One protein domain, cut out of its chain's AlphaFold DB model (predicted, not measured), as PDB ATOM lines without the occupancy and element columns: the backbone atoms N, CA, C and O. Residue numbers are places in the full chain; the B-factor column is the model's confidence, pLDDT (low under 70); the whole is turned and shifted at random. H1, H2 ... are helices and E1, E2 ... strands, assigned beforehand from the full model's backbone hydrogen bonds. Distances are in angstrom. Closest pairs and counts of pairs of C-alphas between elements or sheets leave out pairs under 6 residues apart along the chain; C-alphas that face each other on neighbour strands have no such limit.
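AT A GLANCE: This is residues 507 to 718 of the 750 residues of the protein "EF-hand domain-containing protein" of Bacteroides sp. CAG:633 (UniProt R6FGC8). Little regular structure, mostly loop: H5 is sandwiched between two small antiparallel sheets, E1-E2-E6 and E3-E4-E5, the latter a meander of successive neighbour strands. The 212 printed residues run E1 E2 H1 H2 H3 H4 H5 E3 E4 E5 E6, mixed, with 81 in named elements. The whole is compact, radius of gyration 17.3 A, spanning 58 by 38 by 31 A.

IN THESE COORDINATES: E1 is 507 to 511, from C-alpha (-22.984, -30.104, 31.037); E2 517 to 525, 21.1 A; H1 545 to 550; H2 557 to 569, 18.2 A; H3 605 to 609; H4 617 to 623; H5 646 to 657, 17.2 A; E3 672 to 680, 18.7 A; E4 690 to 695; E5 700 to 705; E6 715 to 717, ending at (-25.287, -23.014, 24.518).

HOW THE PARTS SIT: Within hydrogen-bond range are N 508 and O 521, 2.9 A, in hairpin E1-E2, and N 524 and O 716, 2.8 A, between E2 and E6. H5's height is 8.0 A over this sheet, 8.3 A over the other. H2 only just touches H4, closest C-alphas Tyr 565 and Ile 618, 6.6 A. Every helix O i to N i+4 pair is within range.

THE WHOLE: The printed part has no cut. Link H2 to H3 is long; residues 578 to 584 are among those under pLDDT 70.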
ATOM      1  N   ARG A 507     -24.068 -29.634  31.902       85.06
ATOM      2  CA  ARG A 507     -22.984 -30.104  31.037       85.06
ATOM      3  C   ARG A 507     -23.390 -31.413  30.374       85.06
ATOM      4  O   ARG A 507     -23.412 -32.455  31.028       85.06
ATOM      5  N   MET A 508     -23.666 -31.373  29.073       85.75
ATOM      6  CA  MET A 508     -24.134 -32.537  28.314       85.75
ATOM      7  C   MET A 508     -23.028 -33.099  27.405       85.75
ATOM      8  O   MET A 508     -22.245 -32.334  26.827       85.75
ATOM      9  N   PRO A 509     -22.904 -34.435  27.292       88.62
ATOM     10  CA  PRO A 509     -21.965 -35.060  26.367       88.62
ATOM     11  C   PRO A 509     -22.471 -34.914  24.933       88.62
ATOM     12  O   PRO A 509     -23.631 -35.184  24.687       88.62
ATOM     13  N   VAL A 510     -21.603 -34.608  23.974       88.00
ATOM     14  CA  VAL A 510     -21.917 -34.744  22.544       88.00
ATOM     15  C   VAL A 510     -21.452 -36.117  22.093       88.00
ATOM     16  O   VAL A 510     -20.295 -36.484  22.326       88.00
ATOM     17  N   LYS A 511     -22.339 -36.894  21.467       87.50
ATOM     18  CA  LYS A 511     -22.051 -38.273  21.051       87.50
ATOM     19  C   LYS A 511     -22.021 -38.392  19.530       87.50
ATOM     20  O   LYS A 511     -22.840 -37.808  18.828       87.50
ATOM     21  N   ASN A 512     -21.094 -39.195  19.012       84.75
ATOM     22  CA  ASN A 512     -21.107 -39.580  17.602       84.75
ATOM     23  C   ASN A 512     -22.222 -40.607  17.309       84.75
ATOM     24  O   ASN A 512     -22.899 -41.098  18.212       84.75
ATOM     25  N   LEU A 513     -22.371 -40.995  16.039       80.25
ATOM     26  CA  LEU A 513     -23.369 -41.987  15.600       80.25
ATOM     27  C   LEU A 513     -23.214 -43.379  16.247       80.25
ATOM     28  O   LEU A 513     -24.149 -44.171  16.207       80.25
ATOM     29  N   LEU A 514     -22.051 -43.690  16.830       84.56
ATOM     30  CA  LEU A 514     -21.793 -44.933  17.570       84.56
ATOM     31  C   LEU A 514     -22.068 -44.787  19.078       84.56
ATOM     32  O   LEU A 514     -21.765 -45.700  19.843       84.56
ATOM     33  N   GLY A 515     -22.590 -43.638  19.521       83.25
ATOM     34  CA  GLY A 515     -22.866 -43.336  20.927       83.25
ATOM     35  C   GLY A 515     -21.631 -42.964  21.753       83.25
ATOM     36  O   GLY A 515     -21.735 -42.802  22.967       83.25
ATOM     37  N   GLN A 516     -20.458 -42.818  21.131       88.94
ATOM     38  CA  GLN A 516     -19.229 -42.462  21.840       88.94
ATOM     39  C   GLN A 516     -19.163 -40.954  22.061       88.94
ATOM     40  O   GLN A 516     -19.373 -40.182  21.125       88.94
ATOM     41  N   VAL A 517     -18.819 -40.542  23.281       91.69
ATOM     42  CA  VAL A 517     -18.654 -39.126  23.629       91.69
ATOM     43  C   VAL A 517     -17.452 -38.542  22.886       91.69
ATOM     44  O   VAL A 517     -16.331 -39.029  23.036       91.69
ATOM     45  N   THR A 518     -17.680 -37.496  22.096       91.69
ATOM     46  CA  THR A 518     -16.645 -36.773  21.341       91.69
ATOM     47  C   THR A 518     -16.221 -35.482  22.026       91.69
ATOM     48  O   THR A 518     -15.056 -35.100  21.956       91.69
ATOM     49  N   SER A 519     -17.154 -34.809  22.692       90.38
ATOM     50  CA  SER A 519     -16.930 -33.555  23.411       90.38
ATOM     51  C   SER A 519     -18.003 -33.367  24.487       90.38
ATOM     52  O   SER A 519     -18.889 -34.205  24.648       90.38
ATOM     53  N   TYR A 520     -17.906 -32.283  25.251       87.81
ATOM     54  CA  TYR A 520     -18.942 -31.847  26.180       87.81
ATOM     55  C   TYR A 520     -19.255 -30.388  25.902       87.81
ATOM     56  O   TYR A 520     -18.325 -29.599  25.730       87.81
ATOM     57  N   ASN A 521     -20.536 -30.052  25.930       86.81
ATOM     58  CA  ASN A 521     -21.017 -28.684  25.846       86.81
ATOM     59  C   ASN A 521     -21.692 -28.312  27.170       86.81
ATOM     60  O   ASN A 521     -22.267 -29.166  27.850       86.81
ATOM     61  N   GLU A 522     -21.598 -27.039  27.537       86.44
ATOM     62  CA  GLU A 522     -22.335 -26.465  28.662       86.44
ATOM     63  C   GLU A 522     -23.521 -25.675  28.113       86.44
ATOM     64  O   GLU A 522     -23.389 -24.944  27.125       86.44
ATOM     65  N   TYR A 523     -24.672 -25.836  28.749       87.75
ATOM     66  CA  TYR A 523     -25.931 -25.227  28.357       87.75
ATOM     67  C   TYR A 523     -26.582 -24.564  29.564       87.75
ATOM     68  O   TYR A 523     -26.439 -25.033  30.693       87.75
ATOM     69  N   PHE A 524     -27.303 -23.490  29.286       89.69
ATOM     70  CA  PHE A 524     -28.215 -22.815  30.190       89.69
ATOM     71  C   PHE A 524     -29.637 -23.222  29.807       89.69
ATOM     72  O   PHE A 524     -29.967 -23.189  28.621       89.69
ATOM     73  N   VAL A 525     -30.446 -23.643  30.772       90.38
ATOM     74  CA  VAL A 525     -31.804 -24.162  30.545       90.38
ATOM     75  C   VAL A 525     -32.795 -23.311  31.326       90.38
ATOM     76  O   VAL A 525     -32.536 -22.974  32.488       90.38
ATOM     77  N   GLU A 526     -33.905 -22.960  30.680       90.19
ATOM     78  CA  GLU A 526     -35.026 -22.269  31.321       90.19
ATOM     79  C   GLU A 526     -35.734 -23.193  32.341       90.19
ATOM     80  O   GLU A 526     -35.468 -24.398  32.399       90.19
ATOM     81  N   TYR A 527     -36.573 -22.637  33.212       88.75
ATOM     82  CA  TYR A 527     -37.290 -23.385  34.251       88.75
ATOM     83  C   TYR A 527     -38.810 -23.378  34.024       88.75
ATOM     84  O   TYR A 527     -39.473 -24.403  34.224       88.75
ATOM     85  N   GLU A 528     -39.381 -22.225  33.666       87.38
ATOM     86  CA  GLU A 528     -40.820 -22.031  33.490       87.38
ATOM     87  C   GLU A 528     -41.227 -22.187  32.027       87.38
ATOM     88  O   GLU A 528     -40.568 -21.699  31.113       87.38
ATOM     89  N   LEU A 529     -42.361 -22.855  31.813       89.19
ATOM     90  CA  LEU A 529     -43.008 -22.882  30.510       89.19
ATOM     91  C   LEU A 529     -44.049 -21.764  30.496       89.19
ATOM     92  O   LEU A 529     -45.149 -21.931  31.024       89.19
ATOM     93  N   GLU A 530     -43.675 -20.608  29.947       86.31
ATOM     94  CA  GLU A 530     -44.548 -19.423  29.882       86.31
ATOM     95  C   GLU A 530     -45.759 -19.650  28.967       86.31
ATOM     96  O   GLU A 530     -46.838 -19.099  29.196       86.31
ATOM     97  N   GLU A 531     -45.574 -20.520  27.974       88.31
ATOM     98  CA  GLU A 531     -46.604 -21.062  27.102       88.31
ATOM     99  C   GLU A 531     -46.422 -22.579  26.999       88.31
ATOM    100  O   GLU A 531     -45.313 -23.109  27.111       88.31
ATOM    101  N   LYS A 532     -47.528 -23.302  26.816       89.62
ATOM    102  CA  LYS A 532     -47.559 -24.770  26.833       89.62
ATOM    103  C   LYS A 532     -48.383 -25.300  25.677       89.62
ATOM    104  O   LYS A 532     -49.221 -24.587  25.136       89.62
ATOM    105  N   ASN A 533     -48.200 -26.586  25.375       90.88
ATOM    106  CA  ASN A 533     -49.005 -27.294  24.378       90.88
ATOM    107  C   ASN A 533     -48.963 -26.607  22.997       90.88
ATOM    108  O   ASN A 533     -49.985 -26.431  22.339       90.88
ATOM    109  N   LEU A 534     -47.763 -26.225  22.566       91.44
ATOM    110  CA  LEU A 534     -47.521 -25.519  21.314       91.44
ATOM    111  C   LEU A 534     -47.460 -26.498  20.144       91.44
ATOM    112  O   LEU A 534     -46.994 -27.639  20.272       91.44
ATOM    113  N   THR A 535     -47.883 -26.046  18.968       90.00
ATOM    114  CA  THR A 535     -47.578 -26.774  17.736       90.00
ATOM    115  C   THR A 535     -46.117 -26.551  17.356       90.00
ATOM    116  O   THR A 535     -45.450 -25.613  17.798       90.00
ATOM    117  N   TRP A 536     -45.571 -27.431  16.524       88.75
ATOM    118  CA  TRP A 536     -44.138 -27.407  16.239       88.75
ATOM    119  C   TRP A 536     -43.664 -26.182  15.433       88.75
ATOM    120  O   TRP A 536     -42.485 -25.849  15.422       88.75
ATOM    121  N   GLY A 537     -44.538 -25.522  14.682       79.62
ATOM    122  CA  GLY A 537     -44.158 -24.517  13.692       79.62
ATOM    123  C   GLY A 537     -45.021 -24.677  12.453       79.62
ATOM    124  O   GLY A 537     -46.218 -24.904  12.552       79.62
ATOM    125  N   PHE A 538     -44.440 -24.603  11.257       80.44
ATOM    126  CA  PHE A 538     -45.250 -24.751  10.048       80.44
ATOM    127  C   PHE A 538     -45.667 -26.213   9.804       80.44
ATOM    128  O   PHE A 538     -44.833 -27.125   9.686       80.44
ATOM    129  N   LEU A 539     -46.987 -26.413   9.713       77.12
ATOM    130  CA  LEU A 539     -47.646 -27.711   9.535       77.12
ATOM    131  C   LEU A 539     -47.289 -28.365   8.197       77.12
ATOM    132  O   LEU A 539     -47.039 -29.569   8.134       77.12
ATOM    133  N   MET A 540     -47.226 -27.558   7.139       76.62
ATOM    134  CA  MET A 540     -46.963 -27.990   5.769       76.62
ATOM    135  C   MET A 540     -45.601 -27.479   5.309       76.62
ATOM    136  O   MET A 540     -45.269 -26.312   5.498       76.62
ATOM    137  N   TYR A 541     -44.818 -28.355   4.687       73.38
ATOM    138  CA  TYR A 541     -43.628 -27.981   3.936       73.38
ATOM    139  C   TYR A 541     -43.271 -29.058   2.911       73.38
ATOM    140  O   TYR A 541     -43.336 -30.260   3.182       73.38
ATOM    141  N   GLY A 542     -42.833 -28.630   1.732       68.00
ATOM    142  CA  GLY A 542     -42.272 -29.529   0.736       68.00
ATOM    143  C   GLY A 542     -40.887 -30.024   1.142       68.00
ATOM    144  O   GLY A 542     -40.154 -29.368   1.880       68.00
ATOM    145  N   ALA A 543     -40.497 -31.192   0.633       71.25
ATOM    146  CA  ALA A 543     -39.160 -31.727   0.854       71.25
ATOM    147  C   ALA A 543     -38.077 -30.717   0.415       71.25
ATOM    148  O   ALA A 543     -37.898 -30.462  -0.773       71.25
ATOM    149  N   ASN A 544     -37.348 -30.165   1.388       75.88
ATOM    150  CA  ASN A 544     -36.257 -29.212   1.185       75.88
ATOM    151  C   ASN A 544     -34.933 -29.827   1.702       75.88
ATOM    152  O   ASN A 544     -34.920 -30.430   2.789       75.88
ATOM    153  N   PRO A 545     -33.812 -29.685   0.962       79.94
ATOM    154  CA  PRO A 545     -32.475 -30.054   1.429       79.94
ATOM    155  C   PRO A 545     -32.099 -29.533   2.824       79.94
ATOM    156  O   PRO A 545     -31.440 -30.263   3.560       79.94
ATOM    157  N   VAL A 546     -32.537 -28.328   3.214       83.75
ATOM    158  CA  VAL A 546     -32.268 -27.745   4.544       83.75
ATOM    159  C   VAL A 546     -32.839 -28.642   5.645       83.75
ATOM    160  O   VAL A 546     -32.095 -29.129   6.492       83.75
ATOM    161  N   MET A 547     -34.136 -28.958   5.569       81.62
ATOM    162  CA  MET A 547     -34.821 -29.822   6.542       81.62
ATOM    163  C   MET A 547     -34.266 -31.247   6.527       81.62
ATOM    164  O   MET A 547     -34.101 -31.863   7.575       81.62
ATOM    165  N   THR A 548     -33.931 -31.763   5.340       81.56
ATOM    166  CA  THR A 548     -33.295 -33.084   5.199       81.56
ATOM    167  C   THR A 548     -31.930 -33.129   5.892       81.56
ATOM    168  O   THR A 548     -31.586 -34.131   6.515       81.56
ATOM    169  N   GLY A 549     -31.153 -32.044   5.809       84.25
ATOM    170  CA  GLY A 549     -29.869 -31.912   6.494       84.25
ATOM    171  C   GLY A 549     -30.017 -31.924   8.014       84.25
ATOM    172  O   GLY A 549     -29.302 -32.662   8.690       84.25
ATOM    173  N   MET A 550     -31.011 -31.196   8.532       89.31
ATOM    174  CA  MET A 550     -31.263 -31.058   9.972       89.31
ATOM    175  C   MET A 550     -31.577 -32.381  10.687       89.31
ATOM    176  O   MET A 550     -31.307 -32.501  11.879       89.31
ATOM    177  N   ILE A 551     -32.093 -33.398   9.982       86.12
ATOM    178  CA  ILE A 551     -32.332 -34.743  10.547       86.12
ATOM    179  C   ILE A 551     -31.036 -35.345  11.125       86.12
ATOM    180  O   ILE A 551     -31.079 -36.108  12.090       86.12
ATOM    181  N   ASN A 552     -29.880 -35.002  10.547       83.25
ATOM    182  CA  ASN A 552     -28.575 -35.478  11.006       83.25
ATOM    183  C   ASN A 552     -27.930 -34.550  12.051       83.25
ATOM    184  O   ASN A 552     -27.065 -34.999  12.804       83.25
ATOM    185  N   ASP A 553     -28.383 -33.298  12.154       87.00
ATOM    186  CA  ASP A 553     -27.882 -32.281  13.090       87.00
ATOM    187  C   ASP A 553     -28.581 -32.407  14.461       87.00
ATOM    188  O   ASP A 553     -29.121 -31.453  15.019       87.00
ATOM    189  N   ARG A 554     -28.596 -33.622  15.026       89.88
ATOM    190  CA  ARG A 554     -29.356 -33.945  16.254       89.88
ATOM    191  C   ARG A 554     -28.752 -33.379  17.547       89.88
ATOM    192  O   ARG A 554     -29.378 -33.497  18.595       89.88
ATOM    193  N   TRP A 555     -27.568 -32.768  17.457       92.00
ATOM    194  CA  TRP A 555     -26.811 -32.149  18.555       92.00
ATOM    195  C   TRP A 555     -26.626 -30.630  18.397       92.00
ATOM    196  O   TRP A 555     -25.796 -30.045  19.091       92.00
ATOM    197  N   ASP A 556     -27.328 -29.997  17.451       91.19
ATOM    198  CA  ASP A 556     -27.194 -28.560  17.181       91.19
ATOM    199  C   ASP A 556     -28.564 -27.878  17.067       91.19
ATOM    200  O   ASP A 556     -29.001 -27.452  15.992       91.19
ATOM    201  N   GLY A 557     -29.270 -27.796  18.197       94.19
ATOM    202  CA  GLY A 557     -30.575 -27.145  18.289       94.19
ATOM    203  C   GLY A 557     -30.531 -25.666  17.919       94.19
ATOM    204  O   GLY A 557     -31.488 -25.159  17.337       94.19
ATOM    205  N   LEU A 558     -29.401 -24.987  18.158       93.69
ATOM    206  CA  LEU A 558     -29.212 -23.589  17.772       93.69
ATOM    207  C   LEU A 558     -29.273 -23.443  16.253       93.69
ATOM    208  O   LEU A 558     -30.080 -22.672  15.732       93.69
ATOM    209  N   SER A 559     -28.460 -24.222  15.530       92.31
ATOM    210  CA  SER A 559     -28.476 -24.207  14.066       92.31
ATOM    211  C   SER A 559     -29.842 -24.616  13.516       92.31
ATOM    212  O   SER A 559     -30.346 -23.980  12.591       92.31
ATOM    213  N   ASN A 560     -30.467 -25.644  14.094       93.94
ATOM    214  CA  ASN A 560     -31.785 -26.105  13.667       93.94
ATOM    215  C   ASN A 560     -32.863 -25.031  13.862       93.94
ATOM    216  O   ASN A 560     -33.596 -24.733  12.924       93.94
ATOM    217  N   THR A 561     -32.939 -24.414  15.039       95.25
ATOM    218  CA  THR A 561     -33.919 -23.359  15.343       95.25
ATOM    219  C   THR A 561     -33.748 -22.168  14.405       95.25
ATOM    220  O   THR A 561     -34.715 -21.688  13.821       95.25
ATOM    221  N   ARG A 562     -32.505 -21.745  14.164       93.50
ATOM    222  CA  ARG A 562     -32.190 -20.660  13.231       93.50
ATOM    223  C   ARG A 562     -32.572 -20.982  11.779       93.50
ATOM    224  O   ARG A 562     -33.169 -20.152  11.099       93.50
ATOM    225  N   LYS A 563     -32.289 -22.201  11.303       92.00
ATOM    226  CA  LYS A 563     -32.723 -22.680   9.974       92.00
ATOM    227  C   LYS A 563     -34.249 -22.753   9.870       92.00
ATOM    228  O   LYS A 563     -34.801 -22.423   8.825       92.00
ATOM    229  N   LEU A 564     -34.931 -23.169  10.940       91.88
ATOM    230  CA  LEU A 564     -36.394 -23.201  10.993       91.88
ATOM    231  C   LEU A 564     -36.995 -21.815  10.884       91.88
ATOM    232  O   LEU A 564     -37.901 -21.618  10.079       91.88
ATOM    233  N   TYR A 565     -36.462 -20.872  11.653       93.19
ATOM    234  CA  TYR A 565     -36.846 -19.475  11.567       93.19
ATOM    235  C   TYR A 565     -36.633 -18.936  10.149       93.19
ATOM    236  O   TYR A 565     -37.565 -18.416   9.544       93.19
ATOM    237  N   GLN A 566     -35.456 -19.160   9.562       90.56
ATOM    238  CA  GLN A 566     -35.165 -18.718   8.201       90.56
ATOM    239  C   GLN A 566     -36.146 -19.299   7.174       90.56
ATOM    240  O   GLN A 566     -36.612 -18.568   6.309       90.56
ATOM    241  N   GLU A 567     -36.486 -20.585   7.261       88.62
ATOM    242  CA  GLU A 567     -37.463 -21.217   6.363       88.62
ATOM    243  C   GLU A 567     -38.908 -20.771   6.648       88.62
ATOM    244  O   GLU A 567     -39.748 -20.782   5.751       88.62
ATOM    245  N   ALA A 568     -39.205 -20.317   7.865       89.25
ATOM    246  CA  ALA A 568     -40.496 -19.741   8.216       89.25
ATOM    247  C   ALA A 568     -40.710 -18.366   7.556       89.25
ATOM    248  O   ALA A 568     -41.794 -18.109   7.028       89.25
ATOM    249  N   VAL A 569     -39.678 -17.514   7.529       90.38
ATOM    250  CA  VAL A 569     -39.788 -16.103   7.093       90.38
ATOM    251  C   VAL A 569     -39.114 -15.791   5.754       90.38
ATOM    252  O   VAL A 569     -39.085 -14.642   5.322       90.38
ATOM    253  N   LYS A 570     -38.568 -16.810   5.087       87.81
ATOM    254  CA  LYS A 570     -37.754 -16.701   3.871       87.81
ATOM    255  C   LYS A 570     -38.328 -15.743   2.823       87.81
ATOM    256  O   LYS A 570     -39.497 -15.838   2.440       87.81
ATOM    257  N   ILE A 571     -37.448 -14.891   2.299       86.56
ATOM    258  CA  ILE A 571     -37.670 -14.054   1.116       86.56
ATOM    259  C   ILE A 571     -36.684 -14.537   0.037       86.56
ATOM    260  O   ILE A 571     -35.487 -14.660   0.326       86.56
ATOM    261  N   PRO A 572     -37.144 -14.878  -1.180       81.31
ATOM    262  CA  PRO A 572     -36.259 -15.305  -2.260       81.31
ATOM    263  C   PRO A 572     -35.359 -14.158  -2.737       81.31
ATOM    264  O   PRO A 572     -35.674 -12.984  -2.567       81.31
ATOM    265  N   GLN A 573     -34.231 -14.504  -3.367       80.12
ATOM    266  CA  GLN A 573     -33.287 -13.513  -3.906       80.12
ATOM    267  C   GLN A 573     -33.905 -12.634  -4.999       80.12
ATOM    268  O   GLN A 573     -33.551 -11.462  -5.098       80.12
ATOM    269  N   ASP A 574     -34.806 -13.203  -5.801       80.69
ATOM    270  CA  ASP A 574     -35.614 -12.482  -6.779       80.69
ATOM    271  C   ASP A 574     -37.099 -12.622  -6.393       80.69
ATOM    272  O   ASP A 574     -37.711 -13.659  -6.668       80.69
ATOM    273  N   PRO A 575     -37.673 -11.645  -5.668       77.00
ATOM    274  CA  PRO A 575     -39.071 -11.686  -5.246       77.00
ATOM    275  C   PRO A 575     -40.061 -11.470  -6.397       77.00
ATOM    276  O   PRO A 575     -41.238 -11.802  -6.237       77.00
ATOM    277  N   ASP A 576     -39.593 -10.965  -7.542       76.94
ATOM    278  CA  ASP A 576     -40.408 -10.717  -8.731       76.94
ATOM    279  C   ASP A 576     -40.449 -11.931  -9.681       76.94
ATOM    280  O   ASP A 576     -41.182 -11.910 -10.673       76.94
ATOM    281  N   ASP A 577     -39.711 -13.008  -9.378       72.06
ATOM    282  CA  ASP A 577     -39.771 -14.271 -10.118       72.06
ATOM    283  C   ASP A 577     -41.166 -14.909  -9.964       72.06
ATOM    284  O   ASP A 577     -41.561 -15.388  -8.894       72.06
ATOM    285  N   ASP A 578     -41.934 -14.900 -11.055       66.00
ATOM    286  CA  ASP A 578     -43.292 -15.436 -11.155       66.00
ATOM    287  C   ASP A 578     -43.341 -16.876 -11.691       66.00
ATOM    288  O   ASP A 578     -44.424 -17.405 -11.970       66.00
ATOM    289  N   SER A 579     -42.186 -17.546 -11.804       67.25
ATOM    290  CA  SER A 579     -42.122 -18.944 -12.224       67.25
ATOM    291  C   SER A 579     -42.989 -19.832 -11.328       67.25
ATOM    292  O   SER A 579     -43.208 -19.563 -10.144       67.25
ATOM    293  N   THR A 580     -43.488 -20.944 -11.870       58.47
ATOM    294  CA  THR A 580     -44.331 -21.891 -11.116       58.47
ATOM    295  C   THR A 580     -43.620 -22.491  -9.898       58.47
ATOM    296  O   THR A 580     -44.289 -22.928  -8.965       58.47
ATOM    297  N   ASP A 581     -42.283 -22.467  -9.884       58.81
ATOM    298  CA  ASP A 581     -41.449 -22.916  -8.766       58.81
ATOM    299  C   ASP A 581     -41.183 -21.804  -7.733       58.81
ATOM    300  O   ASP A 581     -40.702 -22.104  -6.642       58.81
ATOM    301  N   SER A 582     -41.532 -20.539  -8.015       54.72
ATOM    302  CA  SER A 582     -41.306 -19.393  -7.115       54.72
ATOM    303  C   SER A 582     -41.883 -19.628  -5.719       54.72
ATOM    304  O   SER A 582     -41.214 -19.365  -4.724       54.72
ATOM    305  N   GLY A 583     -43.080 -20.224  -5.628       55.81
ATOM    306  CA  GLY A 583     -43.736 -20.581  -4.367       55.81
ATOM    307  C   GLY A 583     -42.936 -21.546  -3.485       55.81
ATOM    308  O   GLY A 583     -43.151 -21.546  -2.281       55.81
ATOM    309  N   ILE A 584     -41.992 -22.316  -4.045       60.81
ATOM    310  CA  ILE A 584     -41.101 -23.232  -3.307       60.81
ATOM    311  C   ILE A 584     -39.967 -22.463  -2.596       60.81
ATOM    312  O   ILE A 584     -39.349 -22.975  -1.663       60.81
ATOM    313  N   TYR A 585     -39.681 -21.229  -3.017       72.06
ATOM    314  CA  TYR A 585     -38.576 -20.429  -2.484       72.06
ATOM    315  C   TYR A 585     -38.990 -19.422  -1.405       72.06
ATOM    316  O   TYR A 585     -38.110 -18.869  -0.744       72.06
ATOM    317  N   TRP A 586     -40.291 -19.208  -1.208       82.56
ATOM    318  CA  TRP A 586     -40.837 -18.349  -0.156       82.56
ATOM    319  C   TRP A 586     -40.933 -19.069   1.197       82.56
ATOM    320  O   TRP A 586     -40.890 -20.294   1.263       82.56
ATOM    321  N   GLY A 587     -41.037 -18.308   2.287       86.00
ATOM    322  CA  GLY A 587     -41.154 -18.856   3.638       86.00
ATOM    323  C   GLY A 587     -42.556 -19.369   3.964       86.00
ATOM    324  O   GLY A 587     -43.541 -18.944   3.357       86.00
ATOM    325  N   ALA A 588     -42.658 -20.253   4.960       84.12
ATOM    326  CA  ALA A 588     -43.932 -20.838   5.389       84.12
ATOM    327  C   ALA A 588     -45.006 -19.799   5.784       84.12
ATOM    328  O   ALA A 588     -46.185 -20.020   5.521       84.12
ATOM    329  N   TYR A 589     -44.604 -18.648   6.338       87.19
ATOM    330  CA  TYR A 589     -45.499 -17.517   6.656       87.19
ATOM    331  C   TYR A 589     -45.381 -16.362   5.651       87.19
ATOM    332  O   TYR A 589     -45.777 -15.225   5.922       87.19
ATOM    333  N   ASN A 590     -44.830 -16.641   4.467       86.62
ATOM    334  CA  ASN A 590     -44.583 -15.651   3.423       86.62
ATOM    335  C   ASN A 590     -44.975 -16.132   2.015       86.62
ATOM    336  O   ASN A 590     -44.258 -15.899   1.050       86.62
ATOM    337  N   GLY A 591     -46.122 -16.800   1.873       76.62
ATOM    338  CA  GLY A 591     -46.665 -17.181   0.561       76.62
ATOM    339  C   GLY A 591     -46.225 -18.550   0.020       76.62
ATOM    340  O   GLY A 591     -46.430 -18.819  -1.165       76.62
ATOM    341  N   TYR A 592     -45.645 -19.420   0.855       70.88
ATOM    342  CA  TYR A 592     -45.346 -20.822   0.522       70.88
ATOM    343  C   TYR A 592     -46.576 -21.730   0.699       70.88
ATOM    344  O   TYR A 592     -47.050 -21.881   1.821       70.88
ATOM    345  N   TYR A 593     -47.067 -22.363  -0.381       59.41
ATOM    346  CA  TYR A 593     -48.161 -23.368  -0.396       59.41
ATOM    347  C   TYR A 593     -49.364 -23.073   0.526       59.41
ATOM    348  O   TYR A 593     -50.017 -23.988   1.028       59.41
ATOM    349  N   THR A 594     -49.689 -21.805   0.749       52.88
ATOM    350  CA  THR A 594     -50.925 -21.441   1.431       52.88
ATOM    351  C   THR A 594     -52.084 -21.542   0.452       52.88
ATOM    352  O   THR A 594     -51.922 -21.377  -0.763       52.88
ATOM    353  N   VAL A 595     -53.283 -21.782   0.981       50.25
ATOM    354  CA  VAL A 595     -54.496 -21.330   0.299       50.25
ATOM    355  C   VAL A 595     -54.239 -19.859  -0.023       50.25
ATOM    356  O   VAL A 595     -53.886 -19.107   0.893       50.25
ATOM    357  N   ALA A 596     -54.275 -19.488  -1.309       48.78
ATOM    358  CA  ALA A 596     -54.092 -18.100  -1.717       48.78
ATOM    359  C   ALA A 596     -54.937 -17.240  -0.766       48.78
ATOM    360  O   ALA A 596     -56.101 -17.575  -0.571       48.78
ATOM    361  N   ASP A 597     -54.305 -16.264  -0.106       60.12
ATOM    362  CA  ASP A 597     -54.871 -15.316   0.874       60.12
ATOM    363  C   ASP A 597     -54.501 -15.514   2.363       60.12
ATOM    364  O   ASP A 597     -54.549 -14.523   3.087       60.12
ATOM    365  N   GLN A 598     -54.043 -16.685   2.849       72.69
ATOM    366  CA  GLN A 598     -53.716 -16.817   4.293       72.69
ATOM    367  C   GLN A 598     -52.493 -15.977   4.720       72.69
ATOM    368  O   GLN A 598     -52.531 -15.290   5.735       72.69
ATOM    369  N   TYR A 599     -51.411 -16.004   3.932       81.75
ATOM    370  CA  TYR A 599     -50.196 -15.209   4.168       81.75
ATOM    371  C   TYR A 599     -49.696 -14.603   2.843       81.75
ATOM    372  O   TYR A 599     -48.947 -15.261   2.115       81.75
ATOM    373  N   PRO A 600     -50.113 -13.373   2.481       84.00
ATOM    374  CA  PRO A 600     -49.711 -12.721   1.231       84.00
ATOM    375  C   PRO A 600     -48.199 -12.462   1.158       84.00
ATOM    376  O   PRO A 600     -47.602 -12.065   2.156       84.00
ATOM    377  N   ARG A 601     -47.567 -12.615  -0.013       86.50
ATOM    378  CA  ARG A 601     -46.121 -12.346  -0.184       86.50
ATOM    379  C   ARG A 601     -45.759 -10.924   0.269       86.50
ATOM    380  O   ARG A 601     -46.446  -9.969  -0.086       86.50
ATOM    381  N   SER A 602     -44.681 -10.797   1.038       87.44
ATOM    382  CA  SER A 602     -44.126  -9.528   1.512       87.44
ATOM    383  C   SER A 602     -42.600  -9.568   1.477       87.44
ATOM    384  O   SER A 602     -41.986 -10.582   1.812       87.44
ATOM    385  N   THR A 603     -41.990  -8.452   1.089       88.56
ATOM    386  CA  THR A 603     -40.543  -8.220   1.199       88.56
ATOM    387  C   THR A 603     -40.161  -7.474   2.479       88.56
ATOM    388  O   THR A 603     -38.977  -7.354   2.776       88.56
ATOM    389  N   ASP A 604     -41.147  -6.998   3.243       88.38
ATOM    390  CA  ASP A 604     -40.942  -6.452   4.580       88.38
ATOM    391  C   ASP A 604     -40.894  -7.588   5.609       88.38
ATOM    392  O   ASP A 604     -41.897  -8.276   5.831       88.38
ATOM    393  N   LEU A 605     -39.716  -7.790   6.203       88.00
ATOM    394  CA  LEU A 605     -39.442  -8.895   7.112       88.00
ATOM    395  C   LEU A 605     -40.140  -8.720   8.465       88.00
ATOM    396  O   LEU A 605     -40.612  -9.716   9.004       88.00
ATOM    397  N   GLU A 606     -40.292  -7.491   8.967       88.31
ATOM    398  CA  GLU A 606     -41.018  -7.221  10.218       88.31
ATOM    399  C   GLU A 606     -42.467  -7.716  10.104       88.31
ATOM    400  O   GLU A 606     -42.939  -8.506  10.927       88.31
ATOM    401  N   THR A 607     -43.144  -7.354   9.009       88.19
ATOM    402  CA  THR A 607     -44.487  -7.859   8.692       88.19
ATOM    403  C   THR A 607     -44.517  -9.388   8.622       88.19
ATOM    404  O   THR A 607     -45.458 -10.003   9.118       88.19
ATOM    405  N   VAL A 608     -43.518 -10.034   8.013       90.31
ATOM    406  CA  VAL A 608     -43.497 -11.502   7.873       90.31
ATOM    407  C   VAL A 608     -43.291 -12.200   9.218       90.31
ATOM    408  O   VAL A 608     -43.987 -13.172   9.509       90.31
ATOM    409  N   VAL A 609     -42.378 -11.705  10.054       91.00
ATOM    410  CA  VAL A 609     -42.116 -12.244  11.399       91.00
ATOM    411  C   VAL A 609     -43.354 -12.114  12.286       91.00
ATOM    412  O   VAL A 609     -43.702 -13.047  13.010       91.00
ATOM    413  N   ASN A 610     -44.080 -11.000  12.174       88.62
ATOM    414  CA  ASN A 610     -45.307 -10.759  12.933       88.62
ATOM    415  C   ASN A 610     -46.501 -11.631  12.502       88.62
ATOM    416  O   ASN A 610     -47.524 -11.619  13.178       88.62
ATOM    417  N   ARG A 611     -46.382 -12.418  11.423       89.06
ATOM    418  CA  ARG A 611     -47.406 -13.395  11.003       89.06
ATOM    419  C   ARG A 611     -47.233 -14.782  11.604       89.06
ATOM    420  O   ARG A 611     -48.113 -15.617  11.411       89.06
ATOM    421  N   ILE A 612     -46.100 -15.066  12.247       88.69
ATOM    422  CA  ILE A 612     -45.889 -16.364  12.891       88.69
ATOM    423  C   ILE A 612     -46.911 -16.477  14.038       88.69
ATOM    424  O   ILE A 612     -46.891 -15.600  14.903       88.69
ATOM    425  N   PRO A 613     -47.779 -17.508  14.052       87.12
ATOM    426  CA  PRO A 613     -48.800 -17.668  15.086       87.12
ATOM    427  C   PRO A 613     -48.208 -17.799  16.491       87.12
ATOM    428  O   PRO A 613     -47.146 -18.403  16.655       87.12
ATOM    429  N   ASP A 614     -48.913 -17.265  17.488       85.00
ATOM    430  CA  ASP A 614     -48.490 -17.279  18.895       85.00
ATOM    431  C   ASP A 614     -48.425 -18.699  19.472       85.00
ATOM    432  O   ASP A 614     -47.506 -19.022  20.213       85.00
ATOM    433  N   ASP A 615     -49.287 -19.612  19.022       85.00
ATOM    434  CA  ASP A 615     -49.329 -21.011  19.468       85.00
ATOM    435  C   ASP A 615     -48.280 -21.926  18.796       85.00
ATOM    436  O   ASP A 615     -48.333 -23.158  18.909       85.00
ATOM    437  N   HIS A 616     -47.316 -21.348  18.077       89.69
ATOM    438  CA  HIS A 616     -46.257 -22.078  17.391       89.69
ATOM    439  C   HIS A 616     -44.918 -21.953  18.128       89.69
ATOM    440  O   HIS A 616     -44.441 -20.859  18.426       89.69
ATOM    441  N   MET A 617     -44.207 -23.076  18.273       93.44
ATOM    442  CA  MET A 617     -42.867 -23.175  18.876       93.44
ATOM    443  C   MET A 617     -41.873 -22.104  18.387       93.44
ATOM    444  O   MET A 617     -41.047 -21.631  19.166       93.44
ATOM    445  N   ILE A 618     -41.921 -21.731  17.099       92.00
ATOM    446  CA  ILE A 618     -41.034 -20.701  16.532       92.00
ATOM    447  C   ILE A 618     -41.327 -19.330  17.157       92.00
ATOM    448  O   ILE A 618     -40.390 -18.614  17.479       92.00
ATOM    449  N   LYS A 619     -42.593 -18.956  17.357       92.38
ATOM    450  CA  LYS A 619     -42.944 -17.670  17.971       92.38
ATOM    451  C   LYS A 619     -42.538 -17.634  19.441       92.38
ATOM    452  O   LYS A 619     -41.875 -16.681  19.849       92.38
ATOM    453  N   TYR A 620     -42.806 -18.722  20.165       93.69
ATOM    454  CA  TYR A 620     -42.376 -18.901  21.552       93.69
ATOM    455  C   TYR A 620     -40.869 -18.668  21.725       93.69
ATOM    456  O   TYR A 620     -40.457 -17.843  22.536       93.69
ATOM    457  N   VAL A 621     -40.022 -19.313  20.909       94.94
ATOM    458  CA  VAL A 621     -38.561 -19.152  21.026       94.94
ATOM    459  C   VAL A 621     -38.070 -17.754  20.636       94.94
ATOM    460  O   VAL A 621     -37.088 -17.277  21.204       94.94
ATOM    461  N   LEU A 622     -38.738 -17.053  19.712       93.88
ATOM    462  CA  LEU A 622     -38.396 -15.656  19.408       93.88
ATOM    463  C   LEU A 622     -38.651 -14.747  20.618       93.88
ATOM    464  O   LEU A 622     -37.824 -13.882  20.890       93.88
ATOM    465  N   GLY A 623     -39.717 -14.997  21.387       92.31
ATOM    466  CA  GLY A 623     -40.030 -14.265  22.622       92.31
ATOM    467  C   GLY A 623     -38.977 -14.399  23.732       92.31
ATOM    468  O   GLY A 623     -38.892 -13.540  24.603       92.31
ATOM    469  N   LYS A 624     -38.124 -15.430  23.667       93.56
ATOM    470  CA  LYS A 624     -36.995 -15.652  24.593       93.56
ATOM    471  C   LYS A 624     -35.736 -14.861  24.224       93.56
ATOM    472  O   LYS A 624     -34.764 -14.834  24.982       93.56
ATOM    473  N   ASN A 625     -35.717 -14.271  23.031       93.69
ATOM    474  CA  ASN A 625     -34.599 -13.513  22.484       93.69
ATOM    475  C   ASN A 625     -34.948 -12.021  22.423       93.69
ATOM    476  O   ASN A 625     -36.056 -11.604  22.750       93.69
ATOM    477  N   ARG A 626     -33.972 -11.187  22.065       88.69
ATOM    478  CA  ARG A 626     -34.104  -9.731  22.132       88.69
ATOM    479  C   ARG A 626     -33.534  -9.079  20.882       88.69
ATOM    480  O   ARG A 626     -32.448  -9.463  20.462       88.69
ATOM    481  N   ASP A 627     -34.259  -8.094  20.361       88.94
ATOM    482  CA  ASP A 627     -33.836  -7.233  19.256       88.94
ATOM    483  C   ASP A 627     -32.722  -6.306  19.766       88.94
ATOM    484  O   ASP A 627     -32.963  -5.347  20.502       88.94
ATOM    485  N   ARG A 628     -31.473  -6.663  19.482       84.12
ATOM    486  CA  ARG A 628     -30.271  -5.970  19.964       84.12
ATOM    487  C   ARG A 628     -29.864  -4.854  19.029       84.12
ATOM    488  O   ARG A 628     -29.260  -3.881  19.477       84.12
ATOM    489  N   ASN A 629     -30.171  -4.983  17.744       84.19
ATOM    490  CA  ASN A 629     -29.860  -3.935  16.793       84.19
ATOM    491  C   ASN A 629     -30.977  -2.892  16.693       84.19
ATOM    492  O   ASN A 629     -30.691  -1.787  16.247       84.19
ATOM    493  N   GLY A 630     -32.197  -3.181  17.143       82.06
ATOM    494  CA  GLY A 630     -33.360  -2.300  17.142       82.06
ATOM    495  C   GLY A 630     -34.019  -2.154  15.762       82.06
ATOM    496  O   GLY A 630     -34.301  -1.034  15.329       82.06
ATOM    497  N   ASN A 631     -34.157  -3.225  14.990       82.94
ATOM    498  CA  ASN A 631     -34.794  -3.180  13.667       82.94
ATOM    499  C   ASN A 631     -36.284  -3.542  13.682       82.94
ATOM    500  O   ASN A 631     -36.916  -3.467  12.633       82.94
ATOM    501  N   GLY A 632     -36.853  -3.871  14.843       84.06
ATOM    502  CA  GLY A 632     -38.268  -4.199  14.951       84.06
ATOM    503  C   GLY A 632     -38.574  -5.691  14.810       84.06
ATOM    504  O   GLY A 632     -39.745  -6.057  14.736       84.06
ATOM    505  N   TYR A 633     -37.588  -6.584  14.830       88.38
ATOM    506  CA  TYR A 633     -37.821  -8.028  14.923       88.38
ATOM    507  C   TYR A 633     -36.560  -8.739  15.432       88.38
ATOM    508  O   TYR A 633     -35.541  -8.115  15.672       88.38
ATOM    509  N   ILE A 634     -36.639 -10.052  15.656       91.06
ATOM    510  CA  ILE A 634     -35.470 -10.848  16.052       91.06
ATOM    511  C   ILE A 634     -34.748 -11.329  14.797       91.06
ATOM    512  O   ILE A 634     -35.318 -12.062  13.985       91.06
ATOM    513  N   ASP A 635     -33.484 -10.965  14.632       89.50
ATOM    514  CA  ASP A 635     -32.664 -11.467  13.536       89.50
ATOM    515  C   ASP A 635     -32.194 -12.909  13.746       89.50
ATOM    516  O   ASP A 635     -32.108 -13.433  14.855       89.50
ATOM    517  N   TYR A 636     -31.784 -13.546  12.645       89.25
ATOM    518  CA  TYR A 636     -31.176 -14.880  12.657       89.25
ATOM    519  C   TYR A 636     -30.025 -15.003  13.675       89.25
ATOM    520  O   TYR A 636     -29.895 -16.033  14.338       89.25
ATOM    521  N   GLU A 637     -29.188 -13.968  13.802       87.62
ATOM    522  CA  GLU A 637     -28.048 -13.964  14.728       87.62
ATOM    523  C   GLU A 637     -28.435 -13.686  16.182       87.62
ATOM    524  O   GLU A 637     -27.741 -14.128  17.096       87.62
ATOM    525  N   GLU A 638     -29.567 -13.024  16.404       90.19
ATOM    526  CA  GLU A 638     -30.068 -12.684  17.737       90.19
ATOM    527  C   GLU A 638     -30.764 -13.868  18.416       90.19
ATOM    528  O   GLU A 638     -30.962 -13.854  19.629       90.19
ATOM    529  N   ILE A 639     -31.068 -14.931  17.662       93.25
ATOM    530  CA  ILE A 639     -31.512 -16.213  18.215       93.25
ATOM    531  C   ILE A 639     -30.321 -16.887  18.896       93.25
ATOM    532  O   ILE A 639     -29.434 -17.443  18.239       93.25
ATOM    533  N   VAL A 640     -30.321 -16.848  20.223       92.38
ATOM    534  CA  VAL A 640     -29.302 -17.415  21.117       92.38
ATOM    535  C   VAL A 640     -29.912 -18.349  22.162       92.38
ATOM    536  O   VAL A 640     -29.279 -19.343  22.527       92.38
ATOM    537  N   TRP A 641     -31.143 -18.073  22.589       95.38
ATOM    538  CA  TRP A 641     -32.046 -19.039  23.204       95.38
ATOM    539  C   TRP A 641     -32.770 -19.793  22.093       95.38
ATOM    540  O   TRP A 641     -33.276 -19.185  21.150       95.38
ATOM    541  N   TYR A 642     -32.756 -21.120  22.152       96.31
ATOM    542  CA  TYR A 642     -33.184 -21.975  21.053       96.31
ATOM    543  C   TYR A 642     -33.854 -23.256  21.555       96.31
ATOM    544  O   TYR A 642     -33.624 -23.692  22.681       96.31
ATOM    545  N   VAL A 643     -34.628 -23.908  20.687       96.88
ATOM    546  CA  VAL A 643     -35.233 -25.208  20.997       96.88
ATOM    547  C   VAL A 643     -34.190 -26.311  20.784       96.88
ATOM    548  O   VAL A 643     -33.607 -26.387  19.698       96.88
ATOM    549  N   PRO A 644     -33.912 -27.172  21.778       95.94
ATOM    550  CA  PRO A 644     -32.885 -28.199  21.665       95.94
ATOM    551  C   PRO A 644     -33.190 -29.193  20.540       95.94
ATOM    552  O   PRO A 644     -34.343 -29.534  20.253       95.94
ATOM    553  N   ALA A 645     -32.132 -29.700  19.907       95.50
ATOM    554  CA  ALA A 645     -32.256 -30.790  18.947       95.50
ATOM    555  C   ALA A 645     -32.580 -32.118  19.655       95.50
ATOM    556  O   ALA A 645     -32.436 -32.240  20.869       95.50
ATOM    557  N   LEU A 646     -33.000 -33.140  18.902       95.56
ATOM    558  CA  LEU A 646     -33.481 -34.411  19.463       95.56
ATOM    559  C   LEU A 646     -32.529 -35.060  20.481       95.56
ATOM    560  O   LEU A 646     -32.974 -35.544  21.523       95.56
ATOM    561  N   ASP A 647     -31.231 -35.127  20.172       93.81
ATOM    562  CA  ASP A 647     -30.275 -35.754  21.085       93.81
ATOM    563  C   ASP A 647     -29.938 -34.821  22.265       93.81
ATOM    564  O   ASP A 647     -29.774 -35.326  23.371       93.81
ATOM    565  N   GLU A 648     -29.932 -33.492  22.084       94.19
ATOM    566  CA  GLU A 648     -29.791 -32.531  23.196       94.19
ATOM    567  C   GLU A 648     -30.961 -32.641  24.184       94.19
ATOM    568  O   GLU A 648     -30.742 -32.747  25.388       94.19
ATOM    569  N   LEU A 649     -32.196 -32.681  23.680       94.94
ATOM    570  CA  LEU A 649     -33.405 -32.785  24.497       94.94
ATOM    571  C   LEU A 649     -33.452 -34.105  25.286       94.94
ATOM    572  O   LEU A 649     -33.824 -34.128  26.453       94.94
ATOM    573  N   ALA A 650     -33.008 -35.212  24.689       93.25
ATOM    574  CA  ALA A 650     -32.931 -36.486  25.401       93.25
ATOM    575  C   ALA A 650     -31.784 -36.555  26.427       93.25
ATOM    576  O   ALA A 650     -31.883 -37.282  27.418       93.25
ATOM    577  N   GLU A 651     -30.687 -35.819  26.232       90.94
ATOM    578  CA  GLU A 651     -29.684 -35.683  27.294       90.94
ATOM    579  C   GLU A 651     -30.175 -34.797  28.439       90.94
ATOM    580  O   GLU A 651     -29.773 -35.051  29.574       90.94
ATOM    581  N   LEU A 652     -31.062 -33.823  28.190       90.69
ATOM    582  CA  LEU A 652     -31.718 -33.085  29.274       90.69
ATOM    583  C   LEU A 652     -32.505 -34.038  30.173       90.69
ATOM    584  O   LEU A 652     -32.328 -33.982  31.383       90.69
ATOM    585  N   TYR A 653     -33.259 -34.989  29.608       89.44
ATOM    586  CA  TYR A 653     -33.903 -36.046  30.402       89.44
ATOM    587  C   TYR A 653     -32.913 -36.781  31.312       89.44
ATOM    588  O   TYR A 653     -33.172 -36.959  32.504       89.44
ATOM    589  N   SER A 654     -31.760 -37.168  30.763       85.44
ATOM    590  CA  SER A 654     -30.725 -37.873  31.526       85.44
ATOM    591  C   SER A 654     -30.146 -36.971  32.622       85.44
ATOM    592  O   SER A 654     -29.911 -37.413  33.741       85.44
ATOM    593  N   ALA A 655     -29.965 -35.676  32.340       83.81
ATOM    594  CA  ALA A 655     -29.518 -34.694  33.323       83.81
ATOM    595  C   ALA A 655     -30.528 -34.459  34.456       83.81
ATOM    596  O   ALA A 655     -30.110 -34.126  35.560       83.81
ATOM    597  N   MET A 656     -31.825 -34.658  34.214       83.25
ATOM    598  CA  MET A 656     -32.865 -34.561  35.241       83.25
ATOM    599  C   MET A 656     -32.936 -35.813  36.126       83.25
ATOM    600  O   MET A 656     -33.089 -35.695  37.339       83.25
ATOM    601  N   HIS A 657     -32.801 -37.005  35.534       77.12
ATOM    602  CA  HIS A 657     -33.143 -38.269  36.202       77.12
ATOM    603  C   HIS A 657     -31.940 -39.120  36.643       77.12
ATOM    604  O   HIS A 657     -32.093 -39.991  37.503       77.12
ATOM    605  N   ASP A 658     -30.734 -38.886  36.115       71.31
ATOM    606  CA  ASP A 658     -29.556 -39.656  36.517       71.31
ATOM    607  C   ASP A 658     -29.114 -39.295  37.947       71.31
ATOM    608  O   ASP A 658     -28.785 -38.145  38.267       71.31
ATOM    609  N   ALA A 659     -29.026 -40.313  38.810       50.62
ATOM    610  CA  ALA A 659     -28.528 -40.184  40.177       50.62
ATOM    611  C   ALA A 659     -27.089 -39.623  40.180       50.62
ATOM    612  O   ALA A 659     -26.135 -40.309  39.813       50.62
ATOM    613  N   GLY A 660     -26.941 -38.359  40.592       55.16
ATOM    614  CA  GLY A 660     -25.675 -37.614  40.600       55.16
ATOM    615  C   GLY A 660     -25.559 -36.502  39.546       55.16
ATOM    616  O   GLY A 660     -24.561 -35.786  39.560       55.16
ATOM    617  N   ARG A 661     -26.552 -36.344  38.656       59.47
ATOM    618  CA  ARG A 661     -26.685 -35.203  37.723       59.47
ATOM    619  C   ARG A 661     -27.962 -34.381  37.898       59.47
ATOM    620  O   ARG A 661     -27.946 -33.259  37.404       59.47
ATOM    621  N   GLY A 662     -28.983 -34.932  38.574       56.31
ATOM    622  CA  GLY A 662     -30.342 -34.396  38.798       56.31
ATOM    623  C   GLY A 662     -30.438 -32.993  39.405       56.31
ATOM    624  O   GLY A 662     -30.972 -32.813  40.495       56.31
ATOM    625  N   ASN A 663     -29.915 -32.011  38.680       69.12
ATOM    626  CA  ASN A 663     -29.787 -30.608  39.060       69.12
ATOM    627  C   ASN A 663     -30.518 -29.696  38.059       69.12
ATOM    628  O   ASN A 663     -30.309 -28.487  38.077       69.12
ATOM    629  N   VAL A 664     -31.309 -30.276  37.149       80.56
ATOM    630  CA  VAL A 664     -32.146 -29.547  36.192       80.56
ATOM    631  C   VAL A 664     -33.598 -29.891  36.479       80.56
ATOM    632  O   VAL A 664     -33.958 -31.060  36.590       80.56
ATOM    633  N   PHE A 665     -34.424 -28.863  36.582       83.31
ATOM    634  CA  PHE A 665     -35.843 -28.936  36.870       83.31
ATOM    635  C   PHE A 665     -36.569 -27.966  35.950       83.31
ATOM    636  O   PHE A 665     -36.194 -26.805  35.853       83.31
ATOM    637  N   PHE A 666     -37.627 -28.408  35.295       87.12
ATOM    638  CA  PHE A 666     -38.523 -27.505  34.586       87.12
ATOM    639  C   PHE A 666     -39.956 -27.992  34.726       87.12
ATOM    640  O   PHE A 666     -40.209 -29.150  35.075       87.12
ATOM    641  N   GLN A 667     -40.903 -27.081  34.524       87.31
ATOM    642  CA  GLN A 667     -42.320 -27.397  34.647       87.31
ATOM    643  C   GLN A 667     -42.728 -28.499  33.662       87.31
ATOM    644  O   GLN A 667     -42.166 -28.624  32.577       87.31
ATOM    645  N   ASN A 668     -43.731 -29.298  34.043       86.38
ATOM    646  CA  ASN A 668     -44.286 -30.352  33.191       86.38
ATOM    647  C   ASN A 668     -43.237 -31.375  32.696       86.38
ATOM    648  O   ASN A 668     -43.376 -31.932  31.613       86.38
ATOM    649  N   SER A 669     -42.212 -31.664  33.506       82.38
ATOM    650  CA  SER A 669     -41.087 -32.554  33.175       82.38
ATOM    651  C   SER A 669     -41.439 -33.987  32.779       82.38
ATOM    652  O   SER A 669     -40.564 -34.712  32.332       82.38
ATOM    653  N   GLU A 670     -42.687 -34.414  32.942       85.44
ATOM    654  CA  GLU A 670     -43.145 -35.755  32.566       85.44
ATOM    655  C   GLU A 670     -43.834 -35.782  31.192       85.44
ATOM    656  O   GLU A 670     -44.130 -36.856  30.667       85.44
ATOM    657  N   ASP A 671     -44.098 -34.611  30.604       90.38
ATOM    658  CA  ASP A 671     -44.858 -34.472  29.364       90.38
ATOM    659  C   ASP A 671     -43.989 -34.702  28.110       90.38
ATOM    660  O   ASP A 671     -42.799 -35.030  28.156       90.38
ATOM    661  N   LYS A 672     -44.611 -34.546  26.939       93.19
ATOM    662  CA  LYS A 672     -43.951 -34.595  25.631       93.19
ATOM    663  C   LYS A 672     -43.382 -33.219  25.297       93.19
ATOM    664  O   LYS A 672     -44.078 -32.217  25.456       93.19
ATOM    665  N   PHE A 673     -42.146 -33.186  24.798       95.62
ATOM    666  CA  PHE A 673     -41.470 -31.954  24.390       95.62
ATOM    667  C   PHE A 673     -41.032 -32.010  22.933       95.62
ATOM    668  O   PHE A 673     -40.345 -32.950  22.520       95.62
ATOM    669  N   HIS A 674     -41.403 -30.991  22.160       96.19
ATOM    670  CA  HIS A 674     -40.944 -30.817  20.785       96.19
ATOM    671  C   HIS A 674     -39.431 -30.588  20.746       96.19
ATOM    672  O   HIS A 674     -38.882 -29.809  21.521       96.19
ATOM    673  N   SER A 675     -38.753 -31.251  19.807       96.25
ATOM    674  CA  SER A 675     -37.357 -30.943  19.473       96.25
ATOM    675  C   SER A 675     -37.297 -30.067  18.231       96.25
ATOM    676  O   SER A 675     -38.155 -30.183  17.364       96.25
ATOM    677  N   SER A 676     -36.235 -29.297  18.029       95.25
ATOM    678  CA  SER A 676     -36.042 -28.553  16.776       95.25
ATOM    679  C   SER A 676     -35.743 -29.451  15.556       95.25
ATOM    680  O   SER A 676     -35.452 -28.944  14.472       95.25
ATOM    681  N   THR A 677     -35.706 -30.780  15.713       94.69
ATOM    682  CA  THR A 677     -35.301 -31.717  14.657       94.69
ATOM    683  C   THR A 677     -36.521 -32.170  13.835       94.69
ATOM    684  O   THR A 677     -37.387 -32.883  14.352       94.69
ATOM    685  N   PRO A 678     -36.612 -31.810  12.539       91.62
ATOM    686  CA  PRO A 678     -37.669 -32.302  11.658       91.62
ATOM    687  C   PRO A 678     -37.477 -33.793  11.349       91.62
ATOM    688  O   PRO A 678     -36.380 -34.323  11.506       91.62
ATOM    689  N   TYR A 679     -38.523 -34.467  10.859       89.00
ATOM    690  CA  TYR A 679     -38.427 -35.862  10.412       89.00
ATOM    691  C   TYR A 679     -38.882 -36.066   8.963       89.00
ATOM    692  O   TYR A 679     -38.092 -36.509   8.131       89.00
ATOM    693  N   LEU A 680     -40.138 -35.741   8.645       87.44
ATOM    694  CA  LEU A 680     -40.710 -35.972   7.315       87.44
ATOM    695  C   LEU A 680     -41.520 -34.774   6.824       87.44
ATOM    696  O   LEU A 680     -42.191 -34.102   7.606       87.44
ATOM    697  N   ALA A 681     -41.459 -34.555   5.510       83.38
ATOM    698  CA  ALA A 681     -42.241 -33.544   4.811       83.38
ATOM    699  C   ALA A 681     -43.738 -33.846   4.864       83.38
ATOM    700  O   ALA A 681     -44.139 -35.010   4.881       83.38
ATOM    701  N   GLY A 682     -44.545 -32.789   4.874       79.31
ATOM    702  CA  GLY A 682     -46.000 -32.875   4.811       79.31
ATOM    703  C   GLY A 682     -46.528 -31.840   3.841       79.31
ATOM    704  O   GLY A 682     -46.084 -30.697   3.847       79.31
ATOM    705  N   TYR A 683     -47.450 -32.247   2.980       75.88
ATOM    706  CA  TYR A 683     -47.837 -31.460   1.807       75.88
ATOM    707  C   TYR A 683     -49.247 -30.866   1.915       75.88
ATOM    708  O   TYR A 683     -49.658 -30.136   1.022       75.88
ATOM    709  N   THR A 684     -49.994 -31.202   2.971       72.38
ATOM    710  CA  THR A 684     -51.414 -30.842   3.147       72.38
ATOM    711  C   THR A 684     -51.735 -30.645   4.627       72.38
ATOM    712  O   THR A 684     -51.009 -31.176   5.469       72.38
ATOM    713  N   ALA A 685     -52.824 -29.946   4.950       67.12
ATOM    714  CA  ALA A 685     -53.273 -29.769   6.333       67.12
ATOM    715  C   ALA A 685     -53.743 -31.094   6.963       67.12
ATOM    716  O   ALA A 685     -53.555 -31.313   8.155       67.12
ATOM    717  N   GLU A 686     -54.293 -32.008   6.159       69.81
ATOM    718  CA  GLU A 686     -54.754 -33.332   6.594       69.81
ATOM    719  C   GLU A 686     -53.605 -34.322   6.824       69.81
ATOM    720  O   GLU A 686     -53.757 -35.300   7.554       69.81
ATOM    721  N   VAL A 687     -52.459 -34.084   6.179       75.25
ATOM    722  CA  VAL A 687     -51.226 -34.871   6.313       75.25
ATOM    723  C   VAL A 687     -50.060 -33.910   6.560       75.25
ATOM    724  O   VAL A 687     -49.262 -33.645   5.645       75.25
ATOM    725  N   PRO A 688     -49.980 -33.340   7.775       82.56
ATOM    726  CA  PRO A 688     -48.915 -32.421   8.140       82.56
ATOM    727  C   PRO A 688     -47.566 -33.144   8.188       82.56
ATOM    728  O   PRO A 688     -47.470 -34.377   8.220       82.56
ATOM    729  N   GLY A 689     -46.491 -32.357   8.195       86.12
ATOM    730  CA  GLY A 689     -45.141 -32.884   8.349       86.12
ATOM    731  C   GLY A 689     -44.970 -33.565   9.703       86.12
ATOM    732  O   GLY A 689     -45.805 -33.443  10.598       86.12
ATOM    733  N   ARG A 690     -43.852 -34.266   9.875       89.94
ATOM    734  CA  ARG A 690     -43.486 -34.901  11.144       89.94
ATOM    735  C   ARG A 690     -42.259 -34.249  11.752       89.94
ATOM    736  O   ARG A 690     -41.358 -33.803  11.031       89.94
ATOM    737  N   ALA A 691     -42.221 -34.217  13.072       92.50
ATOM    738  CA  ALA A 691     -41.090 -33.739  13.852       92.50
ATOM    739  C   ALA A 691     -40.800 -34.705  14.999       92.50
ATOM    740  O   ALA A 691     -41.678 -35.456  15.433       92.50
ATOM    741  N   PHE A 692     -39.548 -34.708  15.449       95.19
ATOM    742  CA  PHE A 692     -39.161 -35.492  16.607       95.19
ATOM    743  C   PHE A 692     -39.534 -34.776  17.904       95.19
ATOM    744  O   PHE A 692     -39.451 -33.550  18.006       95.19
ATOM    745  N   TYR A 693     -39.867 -35.572  18.908       95.19
ATOM    746  CA  TYR A 693     -40.137 -35.138  20.268       95.19
ATOM    747  C   TYR A 693     -39.505 -36.132  21.252       95.19
ATOM    748  O   TYR A 693     -39.104 -37.240  20.873       95.19
ATOM    749  N   VAL A 694     -39.406 -35.736  22.516       95.38
ATOM    750  CA  VAL A 694     -38.974 -36.609  23.613       95.38
ATOM    751  C   VAL A 694     -40.099 -36.713  24.633       95.38
ATOM    752  O   VAL A 694     -40.698 -35.702  24.999       95.38
ATOM    753  N   LYS A 695     -40.402 -37.934  25.083       92.00
ATOM    754  CA  LYS A 695     -41.264 -38.181  26.246       92.00
ATOM    755  C   LYS A 695     -40.419 -37.995  27.499       92.00
ATOM    756  O   LYS A 695     -39.624 -38.869  27.836       92.00
ATOM    757  N   MET A 696     -40.540 -36.858  28.174       90.06
ATOM    758  CA  MET A 696     -39.633 -36.527  29.274       90.06
ATOM    759  C   MET A 696     -39.869 -37.370  30.537       90.06
ATOM    760  O   MET A 696     -38.949 -37.499  31.330       90.06
ATOM    761  N   GLY A 697     -41.011 -38.052  30.680       83.94
ATOM    762  CA  GLY A 697     -41.198 -39.041  31.753       83.94
ATOM    763  C   GLY A 697     -40.443 -40.368  31.562       83.94
ATOM    764  O   GLY A 697     -40.366 -41.172  32.487       83.94
ATOM    765  N   SER A 698     -39.886 -40.638  30.372       85.81
ATOM    766  CA  SER A 698     -39.155 -41.889  30.081       85.81
ATOM    767  C   SER A 698     -37.831 -41.704  29.333       85.81
ATOM    768  O   SER A 698     -37.032 -42.638  29.241       85.81
ATOM    769  N   GLY A 699     -37.587 -40.518  28.768       87.75
ATOM    770  CA  GLY A 699     -36.458 -40.237  27.881       87.75
ATOM    771  C   GLY A 699     -36.603 -40.828  26.481       87.75
ATOM    772  O   GLY A 699     -35.661 -40.765  25.684       87.75
ATOM    773  N   GLU A 700     -37.757 -41.422  26.166       90.62
ATOM    774  CA  GLU A 700     -38.010 -42.041  24.871       90.62
ATOM    775  C   GLU A 700     -38.050 -40.980  23.764       90.62
ATOM    776  O   GLU A 700     -38.767 -39.981  23.843       90.62
ATOM    777  N   LYS A 701     -37.283 -41.223  22.698       93.56
ATOM    778  CA  LYS A 701     -37.293 -40.418  21.474       93.56
ATOM    779  C   LYS A 701     -38.338 -40.978  20.527       93.56
ATOM    780  O   LYS A 701     -38.282 -42.157  20.187       93.56
ATOM    781  N   SER A 702     -39.222 -40.129  20.030       92.25
ATOM    782  CA  SER A 702     -40.243 -40.529  19.064       92.25
ATOM    783  C   SER A 702     -40.510 -39.398  18.071       92.25
ATOM    784  O   SER A 702     -39.877 -38.342  18.120       92.25
ATOM    785  N   PHE A 703     -41.396 -39.623  17.111       91.38
ATOM    786  CA  PHE A 703     -41.841 -38.601  16.171       91.38
ATOM    787  C   PHE A 703     -43.358 -38.598  16.092       91.38
ATOM    788  O   PHE A 703     -44.014 -39.625  16.250       91.38
ATOM    789  N   ALA A 704     -43.922 -37.431  15.829       89.00
ATOM    790  CA  ALA A 704     -45.347 -37.288  15.605       89.00
ATOM    791  C   ALA A 704     -45.602 -36.255  14.511       89.00
ATOM    792  O   ALA A 704     -44.679 -35.611  14.001       89.00
ATOM    793  N   MET A 705     -46.863 -36.136  14.120       87.31
ATOM    794  CA  MET A 705     -47.319 -35.063  13.248       87.31
ATOM    795  C   MET A 705     -47.089 -33.690  13.902       87.31
ATOM    796  O   MET A 705     -47.090 -33.567  15.122       87.31
ATOM    797  N   ARG A 706     -46.834 -32.657  13.097       87.50
ATOM    798  CA  ARG A 706     -46.485 -31.305  13.577       87.50
ATOM    799  C   ARG A 706     -47.656 -30.514  14.154       87.50
ATOM    800  O   ARG A 706     -47.423 -29.529  14.843       87.50
ATOM    801  N   ASP A 707     -48.877 -30.954  13.879       83.19
ATOM    802  CA  ASP A 707     -50.121 -30.414  14.436       83.19
ATOM    803  C   ASP A 707     -50.414 -30.937  15.855       83.19
ATOM    804  O   ASP A 707     -51.474 -30.672  16.419       83.19
ATOM    805  N   ARG A 708     -49.482 -31.709  16.428       87.88
ATOM    806  CA  ARG A 708     -49.506 -32.142  17.823       87.88
ATOM    807  C   ARG A 708     -49.080 -30.992  18.721       87.88
ATOM    808  O   ARG A 708     -48.083 -30.320  18.451       87.88
ATOM    809  N   GLN A 709     -49.821 -30.819  19.802       90.69
ATOM    810  CA  GLN A 709     -49.561 -29.808  20.810       90.69
ATOM    811  C   GLN A 709     -48.680 -30.409  21.898       90.69
ATOM    812  O   GLN A 709     -49.157 -31.216  22.680       90.69
ATOM    813  N   TYR A 710     -47.397 -30.054  21.935       93.25
ATOM    814  CA  TYR A 710     -46.452 -30.522  22.954       93.25
ATOM    815  C   TYR A 710     -45.749 -29.327  23.596       93.25
ATOM    816  O   TYR A 710     -45.768 -28.215  23.069       93.25
ATOM    817  N   ASN A 711     -45.120 -29.544  24.745       95.00
ATOM    818  CA  ASN A 711     -44.368 -28.488  25.410       95.00
ATOM    819  C   ASN A 711     -43.070 -28.176  24.656       95.00
ATOM    820  O   ASN A 711     -42.562 -28.982  23.872       95.00
ATOM    821  N   VAL A 712     -42.522 -26.990  24.894       94.94
ATOM    822  CA  VAL A 712     -41.259 -26.535  24.310       94.94
ATOM    823  C   VAL A 712     -40.408 -26.003  25.445       94.94
ATOM    824  O   VAL A 712     -40.874 -25.172  26.208       94.94
ATOM    825  N   ILE A 713     -39.170 -26.476  25.540       95.00
ATOM    826  CA  ILE A 713     -38.174 -25.950  26.473       95.00
ATOM    827  C   ILE A 713     -37.074 -25.270  25.667       95.00
ATOM    828  O   ILE A 713     -36.642 -25.808  24.644       95.00
ATOM    829  N   CYS A 714     -36.612 -24.104  26.108       95.56
ATOM    830  CA  CYS A 714     -35.495 -23.407  25.481       95.56
ATOM    831  C   CYS A 714     -34.176 -23.595  26.241       95.56
ATOM    832  O   CYS A 714     -34.111 -23.634  27.473       95.56
ATOM    833  N   CYS A 715     -33.096 -23.666  25.468       93.94
ATOM    834  CA  CYS A 715     -31.724 -23.749  25.945       93.94
ATOM    835  C   CYS A 715     -30.868 -22.652  25.312       93.94
ATOM    836  O   CYS A 715     -31.139 -22.188  24.207       93.94
ATOM    837  N   ARG A 716     -29.758 -22.316  25.963       91.38
ATOM    838  CA  ARG A 716     -28.693 -21.471  25.417       91.38
ATOM    839  C   ARG A 716     -27.351 -22.171  25.584       91.38
ATOM    840  O   ARG A 716     -26.965 -22.546  26.687       91.38
ATOM    841  N   ARG A 717     -26.596 -22.340  24.496       89.50
ATOM    842  CA  ARG A 717     -25.287 -23.014  24.518       89.50
ATOM    843  C   ARG A 717     -24.187 -22.023  24.877       89.50
ATOM    844  O   ARG A 717     -24.019 -21.001  24.213       89.50
ATOM    845  N   LYS A 718     -23.382 -22.351  25.885       86.06
ATOM    846  CA  LYS A 718     -22.249 -21.521  26.301       86.06
ATOM    847  C   LYS A 718     -21.159 -21.506  25.228       86.06
ATOM    848  O   LYS A 718     -20.757 -22.553  24.725       86.06
TER     849      LYS A 718